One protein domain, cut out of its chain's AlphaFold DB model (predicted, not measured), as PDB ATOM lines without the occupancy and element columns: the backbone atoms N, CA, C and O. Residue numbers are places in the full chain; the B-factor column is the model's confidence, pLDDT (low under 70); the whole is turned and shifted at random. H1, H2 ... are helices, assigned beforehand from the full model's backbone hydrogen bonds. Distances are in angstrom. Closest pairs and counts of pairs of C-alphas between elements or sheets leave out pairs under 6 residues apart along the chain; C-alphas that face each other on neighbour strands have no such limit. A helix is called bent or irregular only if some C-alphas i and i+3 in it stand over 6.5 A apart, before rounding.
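AT A GLANCE: This is residues 4 to 143 of the 153 residues of an uncharacterized protein of Streptococcus pyogenes serotype M6 (strain ATCC BAA-946 / MGAS10394) (UniProt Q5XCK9). This is a rod-shaped helix bundle of four columns: the long helix H1 makes one, H3 and H4 placed end to end make the next, and H6 and H8 make the other two. Around the bundle each column runs opposite to its neighbours; H7 crosses one end between H6 and H8, with the short H2 near that end too, while H5 lies at the other end. The columns are only partly aligned, for H8 crosses H6 at 38 degrees. The printed part has 140 residues with eight named helices, H1 to H8 in order along the chain, and no named strand; its class is all helix. It is compact, with a radius of gyration of the C-alphas of 16.8 A, and spans 54 by 25 by 21 A.

HOW THE PARTS SIT: H1, residues 4 to 35, belongs to a bundle, a group of helices side by side, with H3, residues 46 to 61, H4, residues 64 to 73, H6, residues 90 to 107, and H8, residues 120 to 141. H1 and H8 touch with 23 pairs of C-alphas within 8 A, the closest being those of Ser 19 and Ser 136 at 5.3 A; they run opposite ways at a shallow tilt of 30 degrees. With residues 23 to 35 alone H1 touches H3, opposite ways at a shallow tilt of 24 degrees, the closest C-alphas being those of Glu 34 and Gln 50 at 5.2 A. H1 and H4 only just touch, with 3 pairs of C-alphas within 8 A, the closest those of Ile 20 and Gln 67 at 6.8 A. H3 and H4 meet only through their link. H6 touches H3, closest at the C-alphas of Ala 59 and Leu 101, 6.5 A, and H4, closest at those of Gln 66 and Trp 94, 6.2 A. H6 and H8 touch at a steep tilt of 38 degrees, opposite ways, with the C-alphas of Ile 95 and Ala 137 closest at 6.4 A. H1 and H6 are close but not clearly touching, and H8 is apart from H3 and H4. H7, residues 109 to 116, is about perpendicular to H8 at 83 degrees and touches it, the C-alphas of Ile 115 and Ser 127 being closest at 5.2 A. H2, residues 37 to 40, touches H3, closest at the C-alphas of Pro 37 and Ala 46, 5.4 A. H5, residues 78 to 88, touches no helix but is near H1, H4 and H6. In H3, H4, H5, H6 and H7 every O i to N i+4 pair is within hydrogen-bond range; H1 has 25 of 28 and H8 16 of 18, and H2 is too short for such a pair.

IN THESE COORDINATES: H1 is 47.1 A from C-alpha 4 at (29.632, 37.710, -47.434) to C-alpha 35 at (22.031, -2.394, -23.846). H8 is 29.7 A long and ends with C-alpha 141 at (36.892, 20.748, -43.189); it is irregular, with C-alphas 122 and 125 7.8 A apart. H6 measures 25.8 A and H3 21.8 A. H5, H4 and H7 are shorter, and H2 has four residues.

THE WHOLE: The C-alphas farthest apart are those of Thr 4 and Gly 42, 54.8 A. The printed part has no cut, and the seven links between the helices are tight. The mean pLDDT of the printed part is 89.0; residues 4 to 6, 41 to 42, 120 to 121 and 143 are under 70.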
ATOM      1  N   THR A   4      29.033  39.005 -47.089       54.97
ATOM      2  CA  THR A   4      29.632  37.710 -47.434       54.97
ATOM      3  C   THR A   4      30.486  37.100 -46.318       54.97
ATOM      4  O   THR A   4      30.417  35.891 -46.112       54.97
ATOM      5  N   GLU A   5      31.244  37.899 -45.560       53.16
ATOM      6  CA  GLU A   5      32.114  37.400 -44.478       53.16
ATOM      7  C   GLU A   5      31.317  37.055 -43.219       53.16
ATOM      8  O   GLU A   5      31.509  35.991 -42.635       53.16
ATOM      9  N   GLN A   6      30.335  37.889 -42.867       56.62
ATOM     10  CA  GLN A   6      29.470  37.677 -41.702       56.62
ATOM     11  C   GLN A   6      28.638  36.384 -41.824       56.62
ATOM     12  O   GLN A   6      28.331  35.727 -40.826       56.62
ATOM     13  N   ASN A   7      28.327  35.982 -43.060       73.12
ATOM     14  CA  ASN A   7      27.652  34.724 -43.366       73.12
ATOM     15  C   ASN A   7      28.570  33.507 -43.114       73.12
ATOM     16  O   ASN A   7      28.106  32.463 -42.670       73.12
ATOM     17  N   SER A   8      29.888  33.643 -43.315       82.06
ATOM     18  CA  SER A   8      30.847  32.539 -43.135       82.06
ATOM     19  C   SER A   8      30.985  32.094 -41.673       82.06
ATOM     20  O   SER A   8      30.984  30.893 -41.399       82.06
ATOM     21  N   HIS A   9      31.016  33.043 -40.727       86.44
ATOM     22  CA  HIS A   9      31.038  32.753 -39.286       86.44
ATOM     23  C   HIS A   9      29.762  32.039 -38.844       86.44
ATOM     24  O   HIS A   9      29.824  30.994 -38.200       86.44
ATOM     25  N   GLN A  10      28.596  32.549 -39.251       88.56
ATOM     26  CA  GLN A  10      27.313  31.915 -38.937       88.56
ATOM     27  C   GLN A  10      27.223  30.493 -39.501       88.56
ATOM     28  O   GLN A  10      26.781  29.589 -38.794       88.56
ATOM     29  N   ILE A  11      27.693  30.276 -40.733       91.62
ATOM     30  CA  ILE A  11      27.750  28.947 -41.352       91.62
ATOM     31  C   ILE A  11      28.674  28.012 -40.561       91.62
ATOM     32  O   ILE A  11      28.299  26.868 -40.312       91.62
ATOM     33  N   LEU A  12      29.858  28.467 -40.140       92.38
ATOM     34  CA  LEU A  12      30.769  27.656 -39.324       92.38
ATOM     35  C   LEU A  12      30.111  27.241 -38.003       92.38
ATOM     36  O   LEU A  12      30.113  26.058 -37.662       92.38
ATOM     37  N   ILE A  13      29.502  28.191 -37.293       93.19
ATOM     38  CA  ILE A  13      28.784  27.912 -36.047       93.19
ATOM     39  C   ILE A  13      27.649  26.906 -36.279       93.19
ATOM     40  O   ILE A  13      27.524  25.942 -35.527       93.19
ATOM     41  N   GLN A  14      26.858  27.071 -37.342       93.44
ATOM     42  CA  GLN A  14      25.805  26.117 -37.696       93.44
ATOM     43  C   GLN A  14      26.366  24.714 -37.947       93.44
ATOM     44  O   GLN A  14      25.836  23.745 -37.409       93.44
ATOM     45  N   LYS A  15      27.459  24.591 -38.710       95.12
ATOM     46  CA  LYS A  15      28.118  23.301 -38.963       95.12
ATOM     47  C   LYS A  15      28.599  22.645 -37.664       95.12
ATOM     48  O   LYS A  15      28.391  21.446 -37.483       95.12
ATOM     49  N   LEU A  16      29.181  23.419 -36.743       95.75
ATOM     50  CA  LEU A  16      29.624  22.920 -35.436       95.75
ATOM     51  C   LEU A  16      28.442  22.393 -34.614       95.75
ATOM     52  O   LEU A  16      28.476  21.252 -34.157       95.75
ATOM     53  N   LEU A  17      27.365  23.173 -34.495       95.44
ATOM     54  CA  LEU A  17      26.166  22.767 -33.757       95.44
ATOM     55  C   LEU A  17      25.501  21.523 -34.363       95.44
ATOM     56  O   LEU A  17      25.092  20.623 -33.633       95.44
ATOM     57  N   VAL A  18      25.443  21.428 -35.694       96.06
ATOM     58  CA  VAL A  18      24.935  20.237 -36.394       96.06
ATOM     59  C   VAL A  18      25.811  19.014 -36.107       96.06
ATOM     60  O   VAL A  18      25.281  17.934 -35.855       96.06
ATOM     61  N   SER A  19      27.137  19.163 -36.089       97.06
ATOM     62  CA  SER A  19      28.033  18.049 -35.758       97.06
ATOM     63  C   SER A  19      27.887  17.581 -34.302       97.06
ATOM     64  O   SER A  19      27.849  16.377 -34.057       97.06
ATOM     65  N   ILE A  20      27.704  18.504 -33.346       96.88
ATOM     66  CA  ILE A  20      27.401  18.182 -31.939       96.88
ATOM     67  C   ILE A  20      26.077  17.418 -31.841       96.88
ATOM     68  O   ILE A  20      25.976  16.414 -31.131       96.88
ATOM     69  N   HIS A  21      25.064  17.867 -32.583       96.56
ATOM     70  CA  HIS A  21      23.761  17.216 -32.612       96.56
ATOM     71  C   HIS A  21      23.862  15.764 -33.095       96.56
ATOM     72  O   HIS A  21      23.381  14.859 -32.411       96.56
ATOM     73  N   TYR A  22      24.539  15.518 -34.221       97.56
ATOM     74  CA  TYR A  22      24.732  14.155 -34.715       97.56
ATOM     75  C   TYR A  22      25.601  13.303 -33.790       97.56
ATOM     76  O   TYR A  22      25.304  12.123 -33.633       97.56
ATOM     77  N   LEU A  23      26.610  13.876 -33.128       97.56
ATOM     78  CA  LEU A  23      27.400  13.155 -32.127       97.56
ATOM     79  C   LEU A  23      26.531  12.701 -30.942       97.56
ATOM     80  O   LEU A  23      26.654  11.570 -30.475       97.56
ATOM     81  N   THR A  24      25.621  13.567 -30.488       96.19
ATOM     82  CA  THR A  24      24.699  13.269 -29.384       96.19
ATOM     83  C   THR A  24      23.738  12.145 -29.764       96.19
ATOM     84  O   THR A  24      23.637  11.156 -29.043       96.19
ATOM     85  N   LEU A  25      23.099  12.248 -30.935       96.69
ATOM     86  CA  LEU A  25      22.227  11.189 -31.452       96.69
ATOM     87  C   LEU A  25      22.986   9.870 -31.620       96.69
ATOM     88  O   LEU A  25      22.482   8.811 -31.257       96.69
ATOM     89  N   PHE A  26      24.218   9.931 -32.132       96.50
ATOM     90  CA  PHE A  26      25.044   8.749 -32.354       96.50
ATOM     91  C   PHE A  26      25.327   8.014 -31.045       96.50
ATOM     92  O   PHE A  26      25.183   6.795 -30.962       96.50
ATOM     93  N   ARG A  27      25.673   8.767 -29.998       96.56
ATOM     94  CA  ARG A  27      25.897   8.236 -28.656       96.56
ATOM     95  C   ARG A  27      24.661   7.545 -28.087       96.56
ATOM     96  O   ARG A  27      24.786   6.485 -27.473       96.56
ATOM     97  N   ASP A  28      23.490   8.148 -28.252       94.75
ATOM     98  CA  ASP A  28      22.244   7.608 -27.711       94.75
ATOM     99  C   ASP A  28      21.845   6.304 -28.417       94.75
ATOM    100  O   ASP A  28      21.509   5.319 -27.751       94.75
ATOM    101  N   GLU A  29      21.987   6.253 -29.742       93.12
ATOM    102  CA  GLU A  29      21.755   5.040 -30.534       93.12
ATOM    103  C   GLU A  29      22.760   3.927 -30.198       93.12
ATOM    104  O   GLU A  29      22.375   2.771 -30.018       93.12
ATOM    105  N   LEU A  30      24.043   4.259 -30.021       93.25
ATOM    106  CA  LEU A  30      25.054   3.297 -29.569       93.25
ATOM    107  C   LEU A  30      24.681   2.665 -28.229       93.25
ATOM    108  O   LEU A  30      24.709   1.443 -28.094       93.25
ATOM    109  N   LYS A  31      24.278   3.484 -27.252       92.81
ATOM    110  CA  LYS A  31      23.855   3.003 -25.931       92.81
ATOM    111  C   LYS A  31      22.617   2.118 -25.999       92.81
ATOM    112  O   LYS A  31      22.485   1.190 -25.199       92.81
ATOM    113  N   LEU A  32      21.697   2.398 -26.921       90.31
ATOM    114  CA  LEU A  32      20.522   1.560 -27.142       90.31
ATOM    115  C   LEU A  32      20.928   0.161 -27.627       90.31
ATOM    116  O   LEU A  32      20.441  -0.842 -27.093       90.31
ATOM    117  N   VAL A  33      21.849   0.095 -28.592       87.75
ATOM    118  CA  VAL A  33      22.363  -1.172 -29.135       87.75
ATOM    119  C   VAL A  33      23.205  -1.924 -28.103       87.75
ATOM    120  O   VAL A  33      22.991  -3.118 -27.896       87.75
ATOM    121  N   GLU A  34      24.093  -1.232 -27.389       86.62
ATOM    122  CA  GLU A  34      24.935  -1.791 -26.321       86.62
ATOM    123  C   GLU A  34      24.099  -2.467 -25.219       86.62
ATOM    124  O   GLU A  34      24.433  -3.551 -24.734       86.62
ATOM    125  N   ARG A  35      22.967  -1.856 -24.848       87.25
ATOM    126  CA  ARG A  35      22.031  -2.394 -23.846       87.25
ATOM    127  C   ARG A  35      21.156  -3.527 -24.370       87.25
ATOM    128  O   ARG A  35      20.552  -4.235 -23.565       87.25
ATOM    129  N   THR A  36      21.102  -3.721 -25.687       84.44
ATOM    130  CA  THR A  36      20.226  -4.709 -26.329       84.44
ATOM    131  C   THR A  36      20.989  -5.621 -27.309       84.44
ATOM    132  O   THR A  36      20.600  -5.754 -28.470       84.44
ATOM    133  N   PRO A  37      22.051  -6.325 -26.867       76.56
ATOM    134  CA  PRO A  37      22.918  -7.109 -27.754       76.56
ATOM    135  C   PRO A  37      22.215  -8.318 -28.394       76.56
ATOM    136  O   PRO A  37      22.669  -8.832 -29.412       76.56
ATOM    137  N   SER A  38      21.073  -8.761 -27.850       75.81
ATOM    138  CA  SER A  38      20.241  -9.827 -28.431       75.81
ATOM    139  C   SER A  38      19.744  -9.509 -29.845       75.81
ATOM    140  O   SER A  38      19.454 -10.423 -30.618       75.81
ATOM    141  N   ILE A  39      19.689  -8.226 -30.206       75.81
ATOM    142  CA  ILE A  39      19.304  -7.746 -31.531       75.81
ATOM    143  C   ILE A  39      20.243  -8.278 -32.637       75.81
ATOM    144  O   ILE A  39      19.807  -8.524 -33.768       75.81
ATOM    145  N   LEU A  40      21.510  -8.542 -32.304       73.75
ATOM    146  CA  LEU A  40      22.502  -9.100 -33.228       73.75
ATOM    147  C   LEU A  40      22.293 -10.593 -33.531       73.75
ATOM    148  O   LEU A  40      23.040 -11.171 -34.309       73.75
ATOM    149  N   GLY A  41      21.266 -11.238 -32.966       66.31
ATOM    150  CA  GLY A  41      20.853 -12.585 -33.376       66.31
ATOM    151  C   GLY A  41      21.839 -13.705 -33.025       66.31
ATOM    152  O   GLY A  41      21.701 -14.809 -33.543       66.31
ATOM    153  N   GLY A  42      22.804 -13.443 -32.139       68.06
ATOM    154  CA  GLY A  42      23.792 -14.426 -31.686       68.06
ATOM    155  C   GLY A  42      25.074 -14.492 -32.518       68.06
ATOM    156  O   GLY A  42      25.915 -15.331 -32.208       68.06
ATOM    157  N   GLU A  43      25.259 -13.618 -33.518       73.06
ATOM    158  CA  GLU A  43      26.531 -13.517 -34.261       73.06
ATOM    159  C   GLU A  43      27.706 -13.141 -33.352       73.06
ATOM    160  O   GLU A  43      28.811 -13.647 -33.531       73.06
ATOM    161  N   PHE A  44      27.453 -12.322 -32.328       76.62
ATOM    162  CA  PHE A  44      28.463 -11.915 -31.361       76.62
ATOM    163  C   PHE A  44      28.056 -12.233 -29.922       76.62
ATOM    164  O   PHE A  44      26.893 -12.053 -29.542       76.62
ATOM    165  N   PRO A  45      29.020 -12.634 -29.073       84.38
ATOM    166  CA  PRO A  45      28.805 -12.687 -27.638       84.38
ATOM    167  C   PRO A  45      28.437 -11.304 -27.086       84.38
ATOM    168  O   PRO A  45      29.094 -10.312 -27.396       84.38
ATOM    169  N   ALA A  46      27.444 -11.240 -26.196       84.25
ATOM    170  CA  ALA A  46      26.973  -9.975 -25.621       84.25
ATOM    171  C   ALA A  46      28.092  -9.133 -24.977       84.25
ATOM    172  O   ALA A  46      28.090  -7.915 -25.110       84.25
ATOM    173  N   HIS A  47      29.069  -9.776 -24.329       86.50
ATOM    174  CA  HIS A  47      30.202  -9.087 -23.703       86.50
ATOM    175  C   HIS A  47      31.128  -8.409 -24.722       86.50
ATOM    176  O   HIS A  47      31.683  -7.357 -24.428       86.50
ATOM    177  N   LEU A  48      31.285  -8.988 -25.916       87.19
ATOM    178  CA  LEU A  48      32.111  -8.412 -26.973       87.19
ATOM    179  C   LEU A  48      31.433  -7.170 -27.553       87.19
ATOM    180  O   LEU A  48      32.072  -6.135 -27.698       87.19
ATOM    181  N   VAL A  49      30.118  -7.249 -27.782       86.62
ATOM    182  CA  VAL A  49      29.302  -6.110 -28.227       86.62
ATOM    183  C   VAL A  49      29.371  -4.968 -27.214       86.62
ATOM    184  O   VAL A  49      29.630  -3.830 -27.586       86.62
ATOM    185  N   GLN A  50      29.189  -5.276 -25.928       88.94
ATOM    186  CA  GLN A  50      29.277  -4.285 -24.854       88.94
ATOM    187  C   GLN A  50      30.672  -3.666 -24.750       88.94
ATOM    188  O   GLN A  50      30.784  -2.460 -24.569       88.94
ATOM    189  N   SER A  51      31.730  -4.466 -24.900       91.50
ATOM    190  CA  SER A  51      33.101  -3.960 -24.872       91.50
ATOM    191  C   SER A  51      33.389  -3.036 -26.055       91.50
ATOM    192  O   SER A  51      33.877  -1.931 -25.849       91.50
ATOM    193  N   GLU A  52      33.085  -3.450 -27.289       92.44
ATOM    194  CA  GLU A  52      33.414  -2.641 -28.469       92.44
ATOM    195  C   GLU A  52      32.577  -1.365 -28.560       92.44
ATOM    196  O   GLU A  52      33.125  -0.298 -28.829       92.44
ATOM    197  N   LEU A  53      31.264  -1.451 -28.319       92.62
ATOM    198  CA  LEU A  53      30.409  -0.265 -28.332       92.62
ATOM    199  C   LEU A  53      30.689   0.634 -27.123       92.62
ATOM    200  O   LEU A  53      30.671   1.855 -27.264       92.62
ATOM    201  N   GLY A  54      31.027   0.047 -25.972       93.25
ATOM    202  CA  GLY A  54      31.462   0.775 -24.783       93.25
ATOM    203  C   GLY A  54      32.732   1.593 -25.023       93.25
ATOM    204  O   GLY A  54      32.783   2.753 -24.619       93.25
ATOM    205  N   ASP A  55      33.718   1.051 -25.749       95.38
ATOM    206  CA  ASP A  55      34.922   1.796 -26.149       95.38
ATOM    207  C   ASP A  55      34.575   3.016 -27.019       95.38
ATOM    208  O   ASP A  55      35.138   4.096 -26.833       95.38
ATOM    209  N   ILE A  56      33.631   2.866 -27.956       96.69
ATOM    210  CA  ILE A  56      33.177   3.968 -28.817       96.69
ATOM    211  C   ILE A  56      32.453   5.029 -27.980       96.69
ATOM    212  O   ILE A  56      32.736   6.219 -28.116       96.69
ATOM    213  N   VAL A  57      31.556   4.622 -27.078       96.19
ATOM    214  CA  VAL A  57      30.863   5.544 -26.164       96.19
ATOM    215  C   VAL A  57      31.862   6.288 -25.275       96.19
ATOM    216  O   VAL A  57      31.736   7.500 -25.108       96.19
ATOM    217  N   ALA A  58      32.880   5.601 -24.755       95.81
ATOM    218  CA  ALA A  58      33.932   6.221 -23.959       95.81
ATOM    219  C   ALA A  58      34.728   7.251 -24.774       95.81
ATOM    220  O   ALA A  58      35.001   8.340 -24.272       95.81
ATOM    221  N   ALA A  59      35.048   6.953 -26.037       96.69
ATOM    222  CA  ALA A  59      35.696   7.907 -26.935       96.69
ATOM    223  C   ALA A  59      34.823   9.147 -27.185       96.69
ATOM    224  O   ALA A  59      35.334  10.265 -27.126       96.69
ATOM    225  N   ILE A  60      33.508   8.980 -27.373       96.81
ATOM    226  CA  ILE A  60      32.570  10.112 -27.467       96.81
ATOM    227  C   ILE A  60      32.600  10.949 -26.186       96.81
ATOM    228  O   ILE A  60      32.667  12.174 -26.256       96.81
ATOM    229  N   ASP A  61      32.589  10.308 -25.016       95.12
ATOM    230  CA  ASP A  61      32.600  11.008 -23.729       95.12
ATOM    231  C   ASP A  61      33.880  11.853 -23.533       95.12
ATOM    232  O   ASP A  61      33.839  12.874 -22.846       95.12
ATOM    233  N   THR A  62      34.999  11.517 -24.194       95.81
ATOM    234  CA  THR A  62      36.209  12.370 -24.189       95.81
ATOM    235  C   THR A  62      36.035  13.702 -24.932       95.81
ATOM    236  O   THR A  62      36.792  14.642 -24.683       95.81
ATOM    237  N   LEU A  63      35.024  13.821 -25.802       96.12
ATOM    238  CA  LEU A  63      34.726  15.039 -26.561       96.12
ATOM    239  C   LEU A  63      33.861  16.042 -25.782       96.12
ATOM    240  O   LEU A  63      33.727  17.182 -26.227       96.12
ATOM    241  N   ASP A  64      33.328  15.675 -24.610       94.38
ATOM    242  CA  ASP A  64      32.433  16.522 -23.800       94.38
ATOM    243  C   ASP A  64      33.054  17.890 -23.470       94.38
ATOM    244  O   ASP A  64      32.405  18.928 -23.583       94.38
ATOM    245  N   MET A  65      34.348  17.926 -23.136       92.31
ATOM    246  CA  MET A  65      35.034  19.194 -22.873       92.31
ATOM    247  C   MET A  65      35.058  20.101 -24.111       92.31
ATOM    248  O   MET A  65      34.813  21.301 -23.990       92.31
ATOM    249  N   GLN A  66      35.334  19.543 -25.292       93.75
ATOM    250  CA  GLN A  66      35.371  20.316 -26.536       93.75
ATOM    251  C   GLN A  66      33.972  20.759 -26.965       93.75
ATOM    252  O   GLN A  66      33.788  21.910 -27.359       93.75
ATOM    253  N   GLN A  67      32.972  19.895 -26.789       95.25
ATOM    254  CA  GLN A  67      31.572  20.249 -26.991       95.25
ATOM    255  C   GLN A  67      31.186  21.466 -26.139       95.25
ATOM    256  O   GLN A  67      30.674  22.449 -26.672       95.25
ATOM    257  N   ARG A  68      31.510  21.466 -24.840       94.62
ATOM    258  CA  ARG A  68      31.226  22.603 -23.945       94.62
ATOM    259  C   ARG A  68      31.964  23.882 -24.346       94.62
ATOM    260  O   ARG A  68      31.435  24.981 -24.168       94.62
ATOM    261  N   LEU A  69      33.179  23.781 -24.885       93.75
ATOM    262  CA  LEU A  69      33.916  24.942 -25.399       93.75
ATOM    263  C   LEU A  69      33.225  25.550 -26.626       93.75
ATOM    264  O   LEU A  69      33.068  26.767 -26.701       93.75
ATOM    265  N   ILE A  70      32.737  24.723 -27.548       93.50
ATOM    266  CA  ILE A  70      31.941  25.192 -28.689       93.50
ATOM    267  C   ILE A  70      30.630  25.821 -28.201       93.50
ATOM    268  O   ILE A  70      30.300  26.950 -28.568       93.50
ATOM    269  N   GLU A  71      29.905  25.130 -27.321       93.00
ATOM    270  CA  GLU A  71      28.630  25.597 -26.766       93.00
ATOM    271  C   GLU A  71      28.771  26.906 -25.966       93.00
ATOM    272  O   GLU A  71      27.877  27.747 -25.948       93.00
ATOM    273  N   SER A  72      29.912  27.134 -25.319       91.25
ATOM    274  CA  SER A  72      30.160  28.379 -24.584       91.25
ATOM    275  C   SER A  72      30.623  29.538 -25.468       91.25
ATOM    276  O   SER A  72      30.597  30.679 -25.005       91.25
ATOM    277  N   THR A  73      31.006  29.279 -26.723       90.12
ATOM    278  CA  THR A  73      31.573  30.287 -27.635       90.12
ATOM    279  C   THR A  73      30.704  30.583 -28.858       90.12
ATOM    280  O   THR A  73      30.940  31.591 -29.523       90.12
ATOM    281  N   PHE A  74      29.663  29.790 -29.150       87.25
ATOM    282  CA  PHE A  74      28.851  29.973 -30.366       87.25
ATOM    283  C   PHE A  74      28.104  31.311 -30.446       87.25
ATOM    284  O   PHE A  74      27.755  31.758 -31.537       87.25
ATOM    285  N   TRP A  75      27.821  31.936 -29.301       87.81
ATOM    286  CA  TRP A  75      27.103  33.210 -29.214       87.81
ATOM    287  C   TRP A  75      28.026  34.426 -29.339       87.81
ATOM    288  O   TRP A  75      27.546  35.561 -29.343       87.81
ATOM    289  N   TYR A  76      29.343  34.213 -29.428       90.25
ATOM    290  CA  TYR A  76      30.309  35.288 -29.603       90.25
ATOM    291  C   TYR A  76      30.227  35.902 -30.999       90.25
ATOM    292  O   TYR A  76      30.024  35.222 -32.011       90.25
ATOM    293  N   GLU A  77      30.476  37.211 -31.050       90.44
ATOM    294  CA  GLU A  77      30.790  37.883 -32.304       90.44
ATOM    295  C   GLU A  77      32.039  37.261 -32.946       90.44
ATOM    296  O   GLU A  77      32.932  36.753 -32.263       90.44
ATOM    297  N   GLU A  78      32.118  37.333 -34.274       89.62
ATOM    298  CA  GLU A  78      33.144  36.661 -35.075       89.62
ATOM    299  C   GLU A  78      34.578  36.956 -34.607       89.62
ATOM    300  O   GLU A  78      35.408  36.053 -34.543       89.62
ATOM    301  N   SER A  79      34.885  38.203 -34.245       90.69
ATOM    302  CA  SER A  79      36.223  38.601 -33.788       90.69
ATOM    303  C   SER A  79      36.612  37.929 -32.466       90.69
ATOM    304  O   SER A  79      37.725  37.414 -32.336       90.69
ATOM    305  N   ALA A  80      35.686  37.881 -31.504       90.62
ATOM    306  CA  ALA A  80      35.879  37.224 -30.216       90.62
ATOM    307  C   ALA A  80      35.959  35.701 -30.376       90.62
ATOM    308  O   ALA A  80      36.834  35.067 -29.781       90.62
ATOM    309  N   PHE A  81      35.115  35.122 -31.235       91.94
ATOM    310  CA  PHE A  81      35.186  33.704 -31.572       91.94
ATOM    311  C   PHE A  81      36.525  33.344 -32.222       91.94
ATOM    312  O   PHE A  81      37.184  32.417 -31.765       91.94
ATOM    313  N   LYS A  82      36.982  34.095 -33.235       90.38
ATOM    314  CA  LYS A  82      38.274  33.857 -33.904       90.38
ATOM    315  C   LYS A  82      39.443  33.917 -32.927       90.38
ATOM    316  O   LYS A  82      40.325  33.063 -32.985       90.38
ATOM    317  N   LEU A  83      39.447  34.900 -32.023       91.62
ATOM    318  CA  LEU A  83      40.471  35.013 -30.986       91.62
ATOM    319  C   LEU A  83      40.467  33.789 -30.062       91.62
ATOM    320  O   LEU A  83      41.525  33.211 -29.799       91.62
ATOM    321  N   MET A  84      39.285  33.381 -29.598       91.81
ATOM    322  CA  MET A  84      39.142  32.242 -28.699       91.81
ATOM    323  C   MET A  84      39.519  30.930 -29.390       91.81
ATOM    324  O   MET A  84      40.317  30.163 -28.857       91.81
ATOM    325  N   ASN A  85      39.034  30.716 -30.615       91.62
ATOM    326  CA  ASN A  85      39.361  29.557 -31.435       91.62
ATOM    327  C   ASN A  85      40.869  29.457 -31.688       91.62
ATOM    328  O   ASN A  85      41.441  28.399 -31.487       91.62
ATOM    329  N   LYS A  86      41.536  30.563 -32.045       90.44
ATOM    330  CA  LYS A  86      42.994  30.583 -32.249       90.44
ATOM    331  C   LYS A  86      43.777  30.246 -30.976       90.44
ATOM    332  O   LYS A  86      44.872  29.704 -31.056       90.44
ATOM    333  N   THR A  87      43.244  30.613 -29.814       91.19
ATOM    334  CA  THR A  87      43.924  30.426 -28.525       91.19
ATOM    335  C   THR A  87      43.731  29.015 -27.975       91.19
ATOM    336  O   THR A  87      44.656  28.453 -27.397       91.19
ATOM    337  N   LEU A  88      42.532  28.455 -28.135       90.75
ATOM    338  CA  LEU A  88      42.131  27.176 -27.540       90.75
ATOM    339  C   LEU A  88      42.056  26.023 -28.551       90.75
ATOM    340  O   LEU A  88      41.774  24.892 -28.161       90.75
ATOM    341  N   ASP A  89      42.301  26.307 -29.830       92.38
ATOM    342  CA  ASP A  89      42.249  25.353 -30.941       92.38
ATOM    343  C   ASP A  89      40.911  24.588 -30.994       92.38
ATOM    344  O   ASP A  89      40.871  23.367 -31.127       92.38
ATOM    345  N   ILE A  90      39.797  25.308 -30.802       91.69
ATOM    346  CA  ILE A  90      38.467  24.721 -30.543       91.69
ATOM    347  C   ILE A  90      38.002  23.877 -31.733       91.69
ATOM    348  O   ILE A  90      37.669  22.702 -31.581       91.69
ATOM    349  N   VAL A  91      37.968  24.478 -32.924       92.75
ATOM    350  CA  VAL A  91      37.430  23.832 -34.129       92.75
ATOM    351  C   VAL A  91      38.327  22.684 -34.584       92.75
ATOM    352  O   VAL A  91      37.823  21.603 -34.878       92.75
ATOM    353  N   ASP A  92      39.645  22.872 -34.582       93.69
ATOM    354  CA  ASP A  92      40.581  21.838 -35.028       93.69
ATOM    355  C   ASP A  92      40.601  20.643 -34.068       93.69
ATOM    356  O   ASP A  92      40.610  19.497 -34.522       93.69
ATOM    357  N   ASN A  93      40.565  20.872 -32.750       95.50
ATOM    358  CA  ASN A  93      40.475  19.779 -31.778       95.50
ATOM    359  C   ASN A  93      39.155  19.020 -31.891       95.50
ATOM    360  O   ASN A  93      39.146  17.795 -31.762       95.50
ATOM    361  N   TRP A  94      38.054  19.719 -32.169       96.50
ATOM    362  CA  TRP A  94      36.775  19.076 -32.437       96.50
ATOM    363  C   TRP A  94      36.830  18.190 -33.684       96.50
ATOM    364  O   TRP A  94      36.472  17.017 -33.611       96.50
ATOM    365  N   ILE A  95      37.345  18.710 -34.804       95.38
ATOM    366  CA  ILE A  95      37.484  17.949 -36.055       95.38
ATOM    367  C   ILE A  95      38.362  16.710 -35.839       95.38
ATOM    368  O   ILE A  95      37.946  15.609 -36.192       95.38
ATOM    369  N   LYS A  96      39.537  16.862 -35.214       95.81
ATOM    370  CA  LYS A  96      40.441  15.738 -34.905       95.81
ATOM    371  C   LYS A  96      39.767  14.696 -34.013       95.81
ATOM    372  O   LYS A  96      39.949  13.500 -34.223       95.81
ATOM    373  N   GLY A  97      38.995  15.143 -33.025       96.56
ATOM    374  CA  GLY A  97      38.256  14.270 -32.120       96.56
ATOM    375  C   GLY A  97      37.175  13.456 -32.833       96.56
ATOM    376  O   GLY A  97      37.089  12.244 -32.645       96.56
ATOM    377  N   VAL A  98      36.389  14.103 -33.697       96.81
ATOM    378  CA  VAL A  98      35.359  13.428 -34.500       96.81
ATOM    379  C   VAL A  98      35.984  12.492 -35.539       96.81
ATOM    380  O   VAL A  98      35.482  11.388 -35.730       96.81
ATOM    381  N   ASP A  99      37.095  12.874 -36.169       96.31
ATOM    382  CA  ASP A  99      37.835  12.001 -37.089       96.31
ATOM    383  C   ASP A  99      38.348  10.747 -36.386       96.31
ATOM    384  O   ASP A  99      38.103   9.634 -36.847       96.31
ATOM    385  N   HIS A 100      38.986  10.915 -35.225       96.94
ATOM    386  CA  HIS A 100      39.456   9.792 -34.427       96.94
ATOM    387  C   HIS A 100      38.312   8.848 -34.038       96.94
ATOM    388  O   HIS A 100      38.469   7.629 -34.091       96.94
ATOM    389  N   LEU A 101      37.148   9.398 -33.684       97.25
ATOM    390  CA  LEU A 101      35.952   8.611 -33.399       97.25
ATOM    391  C   LEU A 101      35.472   7.827 -34.630       97.25
ATOM    392  O   LEU A 101      35.126   6.654 -34.510       97.25
ATOM    393  N   ILE A 102      35.443   8.455 -35.808       95.88
ATOM    394  CA  ILE A 102      35.059   7.790 -37.060       95.88
ATOM    395  C   ILE A 102      36.023   6.640 -37.363       95.88
ATOM    396  O   ILE A 102      35.563   5.540 -37.677       95.88
ATOM    397  N   ASP A 103      37.328   6.863 -37.218       96.38
ATOM    398  CA  ASP A 103      38.353   5.837 -37.422       96.38
ATOM    399  C   ASP A 103      38.201   4.688 -36.413       96.38
ATOM    400  O   ASP A 103      38.258   3.513 -36.786       96.38
ATOM    401  N   LEU A 104      37.927   5.005 -35.141       96.50
ATOM    402  CA  LEU A 104      37.652   4.013 -34.104       96.50
ATOM    403  C   LEU A 104      36.450   3.147 -34.487       96.50
ATOM    404  O   LEU A 104      36.576   1.925 -34.509       96.50
ATOM    405  N   CYS A 105      35.322   3.749 -34.865       94.88
ATOM    406  CA  CYS A 105      34.145   3.027 -35.351       94.88
ATOM    407  C   CYS A 105      34.476   2.112 -36.544       94.88
ATOM    408  O   CYS A 105      33.972   0.992 -36.639       94.88
ATOM    409  N   GLN A 106      35.341   2.565 -37.453       92.88
ATOM    410  CA  GLN A 106      35.767   1.782 -38.614       92.88
ATOM    411  C   GLN A 106      36.708   0.622 -38.272       92.88
ATOM    412  O   GLN A 106      36.743  -0.366 -39.002       92.88
ATOM    413  N   SER A 107      37.421   0.715 -37.151       94.81
ATOM    414  CA  SER A 107      38.325  -0.332 -36.667       94.81
ATOM    415  C   SER A 107      37.631  -1.471 -35.907       94.81
ATOM    416  O   SER A 107      38.219  -2.541 -35.760       94.81
ATOM    417  N   LYS A 108      36.406  -1.255 -35.408       92.50
ATOM    418  CA  LYS A 108      35.658  -2.212 -34.575       92.50
ATOM    419  C   LYS A 108      34.824  -3.163 -35.434       92.50
ATOM    420  O   LYS A 108      33.940  -2.721 -36.171       92.50
ATOM    421  N   GLU A 109      35.081  -4.466 -35.331       89.69
ATOM    422  CA  GLU A 109      34.431  -5.486 -36.166       89.69
ATOM    423  C   GLU A 109      32.921  -5.543 -35.914       89.69
ATOM    424  O   GLU A 109      32.138  -5.529 -36.866       89.69
ATOM    425  N   VAL A 110      32.492  -5.508 -34.646       88.88
ATOM    426  CA  VAL A 110      31.067  -5.529 -34.285       88.88
ATOM    427  C   VAL A 110      30.354  -4.324 -34.888       88.88
ATOM    428  O   VAL A 110      29.266  -4.457 -35.452       88.88
ATOM    429  N   PHE A 111      30.978  -3.148 -34.814       91.25
ATOM    430  CA  PHE A 111      30.403  -1.932 -35.376       91.25
ATOM    431  C   PHE A 111      30.308  -1.999 -36.907       91.25
ATOM    432  O   PHE A 111      29.284  -1.604 -37.464       91.25
ATOM    433  N   GLN A 112      31.317  -2.554 -37.591       90.19
ATOM    434  CA  GLN A 112      31.271  -2.763 -39.044       90.19
ATOM    435  C   GLN A 112      30.130  -3.693 -39.471       90.19
ATOM    436  O   GLN A 112      29.457  -3.418 -40.466       90.19
ATOM    437  N   ILE A 113      29.866  -4.760 -38.713       87.31
ATOM    438  CA  ILE A 113      28.737  -5.652 -39.001       87.31
ATOM    439  C   ILE A 113      27.403  -4.939 -38.774       87.31
ATOM    440  O   ILE A 113      26.521  -5.038 -39.623       87.31
ATOM    441  N   ILE A 114      27.273  -4.160 -37.695       86.00
ATOM    442  CA  ILE A 114      26.066  -3.371 -37.406       86.00
ATOM    443  C   ILE A 114      25.722  -2.424 -38.563       86.00
ATOM    444  O   ILE A 114      24.578  -2.405 -39.017       86.00
ATOM    445  N   ILE A 115      26.695  -1.655 -39.063       86.88
ATOM    446  CA  ILE A 115      26.452  -0.697 -40.158       86.88
ATOM    447  C   ILE A 115      26.315  -1.377 -41.529       86.88
ATOM    448  O   ILE A 115      25.717  -0.810 -42.440       86.88
ATOM    449  N   GLY A 116      26.867  -2.583 -41.692       81.88
ATOM    450  CA  GLY A 116      26.714  -3.407 -42.895       81.88
ATOM    451  C   GLY A 116      25.413  -4.218 -42.930       81.88
ATOM    452  O   GLY A 116      25.096  -4.839 -43.951       81.88
ATOM    453  N   ASP A 117      24.658  -4.231 -41.832       79.19
ATOM    454  CA  ASP A 117      23.452  -5.029 -41.691       79.19
ATOM    455  C   ASP A 117      22.301  -4.475 -42.546       79.19
ATOM    456  O   ASP A 117      21.927  -3.304 -42.494       79.19
ATOM    457  N   LYS A 118      21.670  -5.358 -43.323       70.44
ATOM    458  CA  LYS A 118      20.552  -5.008 -44.211       70.44
ATOM    459  C   LYS A 118      19.224  -4.832 -43.466       70.44
ATOM    460  O   LYS A 118      18.225  -4.434 -44.073       70.44
ATOM    461  N   ARG A 119      19.166  -5.138 -42.167       72.44
ATOM    462  CA  ARG A 119      17.990  -4.963 -41.303       72.44
ATOM    463  C   ARG A 119      17.812  -3.486 -40.944       72.44
ATOM    464  O   ARG A 119      18.036  -3.067 -39.812       72.44
ATOM    465  N   ILE A 120      17.291  -2.707 -41.894       64.19
ATOM    466  CA  ILE A 120      16.998  -1.267 -41.729       64.19
ATOM    467  C   ILE A 120      16.137  -0.995 -40.485       64.19
ATOM    468  O   ILE A 120      16.356  -0.024 -39.773       64.19
ATOM    469  N   ARG A 121      15.181  -1.882 -40.169       68.44
ATOM    470  CA  ARG A 121      14.299  -1.742 -38.991       68.44
ATOM    471  C   ARG A 121      15.024  -1.811 -37.645       68.44
ATOM    472  O   ARG A 121      14.399  -1.554 -36.626       68.44
ATOM    473  N   VAL A 122      16.281  -2.234 -37.650       73.88
ATOM    474  CA  VAL A 122      17.031  -2.586 -36.453       73.88
ATOM    475  C   VAL A 122      18.199  -1.630 -36.238       73.88
ATOM    476  O   VAL A 122      18.322  -1.070 -35.156       73.88
ATOM    477  N   PHE A 123      19.010  -1.399 -37.272       83.62
ATOM    478  CA  PHE A 123      20.202  -0.544 -37.188       83.62
ATOM    479  C   PHE A 123      20.178   0.644 -38.154       83.62
ATOM    480  O   PHE A 123      21.148   1.395 -38.219       83.62
ATOM    481  N   GLY A 124      19.077   0.846 -38.890       85.00
ATOM    482  CA  GLY A 124      18.969   1.916 -39.886       85.00
ATOM    483  C   GLY A 124      19.234   3.297 -39.288       85.00
ATOM    484  O   GLY A 124      20.042   4.038 -39.830       85.00
ATOM    485  N   VAL A 125      18.654   3.593 -38.119       89.81
ATOM    486  CA  VAL A 125      18.861   4.882 -37.437       89.81
ATOM    487  C   VAL A 125      20.331   5.083 -37.060       89.81
ATOM    488  O   VAL A 125      20.909   6.108 -37.408       89.81
ATOM    489  N   LEU A 126      20.969   4.097 -36.421       91.38
ATOM    490  CA  LEU A 126      22.386   4.171 -36.053       91.38
ATOM    491  C   LEU A 126      23.292   4.367 -37.283       91.38
ATOM    492  O   LEU A 126      24.207   5.190 -37.251       91.38
ATOM    493  N   SER A 127      23.019   3.650 -38.376       90.88
ATOM    494  CA  SER A 127      23.756   3.774 -39.639       90.88
ATOM    495  C   SER A 127      23.575   5.152 -40.290       90.88
ATOM    496  O   SER A 127      24.550   5.764 -40.737       90.88
ATOM    497  N   ASP A 128      22.346   5.668 -40.323       91.94
ATOM    498  CA  ASP A 128      22.021   6.976 -40.899       91.94
ATOM    499  C   ASP A 128      22.647   8.113 -40.083       91.94
ATOM    500  O   ASP A 128      23.222   9.052 -40.643       91.94
ATOM    501  N   VAL A 129      22.596   8.010 -38.755       95.12
ATOM    502  CA  VAL A 129      23.214   8.975 -37.842       95.12
ATOM    503  C   VAL A 129      24.737   8.943 -37.967       95.12
ATOM    504  O   VAL A 129      25.348  10.004 -38.090       95.12
ATOM    505  N   PHE A 130      25.362   7.761 -38.026       95.50
ATOM    506  CA  PHE A 130      26.805   7.648 -38.258       95.50
ATOM    507  C   PHE A 130      27.212   8.250 -39.609       95.50
ATOM    508  O   PHE A 130      28.176   9.011 -39.696       95.50
ATOM    509  N   SER A 131      26.445   7.979 -40.666       94.31
ATOM    510  CA  SER A 131      26.678   8.566 -41.991       94.31
ATOM    511  C   SER A 131      26.552  10.092 -41.963       94.31
ATOM    512  O   SER A 131      27.395  10.797 -42.519       94.31
ATOM    513  N   SER A 132      25.547  10.612 -41.255       96.06
ATOM    514  CA  SER A 132      25.331  12.051 -41.076       96.06
ATOM    515  C   SER A 132      26.462  12.709 -40.282       96.06
ATOM    516  O   SER A 132      26.923  13.790 -40.651       96.06
ATOM    517  N   LEU A 133      26.980  12.031 -39.251       95.75
ATOM    518  CA  LEU A 133      28.152  12.474 -38.498       95.75
ATOM    519  C   LEU A 133      29.372  12.611 -39.420       95.75
ATOM    520  O   LEU A 133      30.003  13.670 -39.427       95.75
ATOM    521  N   LYS A 134      29.652  11.610 -40.270       95.06
ATOM    522  CA  LYS A 134      30.751  11.673 -41.254       95.06
ATOM    523  C   LYS A 134      30.600  12.850 -42.218       95.06
ATOM    524  O   LYS A 134      31.565  13.573 -42.455       95.06
ATOM    525  N   VAL A 135      29.398  13.071 -42.748       94.88
ATOM    526  CA  VAL A 135      29.116  14.207 -43.643       94.88
ATOM    527  C   VAL A 135      29.312  15.542 -42.919       94.88
ATOM    528  O   VAL A 135      29.924  16.454 -43.472       94.88
ATOM    529  N   SER A 136      28.857  15.656 -41.668       93.56
ATOM    530  CA  SER A 136      29.043  16.873 -40.868       93.56
ATOM    531  C   SER A 136      30.524  17.173 -40.595       93.56
ATOM    532  O   SER A 136      30.946  18.323 -40.723       93.56
ATOM    533  N   ALA A 137      31.329  16.142 -40.318       91.44
ATOM    534  CA  ALA A 137      32.769  16.264 -40.106       91.44
ATOM    535  C   ALA A 137      33.500  16.716 -41.378       91.44
ATOM    536  O   ALA A 137      34.367  17.585 -41.321       91.44
ATOM    537  N   LEU A 138      33.118  16.178 -42.542       91.75
ATOM    538  CA  LEU A 138      33.650  16.621 -43.835       91.75
ATOM    539  C   LEU A 138      33.296  18.085 -44.117       91.75
ATOM    540  O   LEU A 138      34.170  18.876 -44.457       91.75
ATOM    541  N   SER A 139      32.042  18.471 -43.883       91.25
ATOM    542  CA  SER A 139      31.570  19.845 -44.083       91.25
ATOM    543  C   SER A 139      32.338  20.873 -43.241       91.25
ATOM    544  O   SER A 139      32.538  22.007 -43.685       91.25
ATOM    545  N   LEU A 140      32.800  20.501 -42.041       90.00
ATOM    546  CA  LEU A 140      33.637  21.359 -41.191       90.00
ATOM    547  C   LEU A 140      35.037  21.601 -41.774       90.00
ATOM    548  O   LEU A 140      35.591  22.682 -41.585       90.00
ATOM    549  N   LYS A 141      35.584  20.635 -42.518       87.25
ATOM    550  CA  LYS A 141      36.892  20.748 -43.189       87.25
ATOM    551  C   LYS A 141      36.831  21.578 -44.471       87.25
ATOM    552  O   LYS A 141      37.840  22.128 -44.890       87.25
ATOM    553  N   GLU A 142      35.649  21.698 -45.072       71.56
ATOM    554  CA  GLU A 142      35.386  22.519 -46.263       71.56
ATOM    555  C   GLU A 142      35.220  24.022 -45.946       71.56
ATOM    556  O   GLU A 142      34.713  24.782 -46.773       71.56
ATOM    557  N   ALA A 143      35.589  24.484 -44.744       57.44
ATOM    558  CA  ALA A 143      35.595  25.911 -44.431       57.44
ATOM    559  C   ALA A 143      36.515  26.672 -45.413       57.44
ATOM    560  O   ALA A 143      37.574  26.158 -45.779       57.44
TER     561      ALA A 143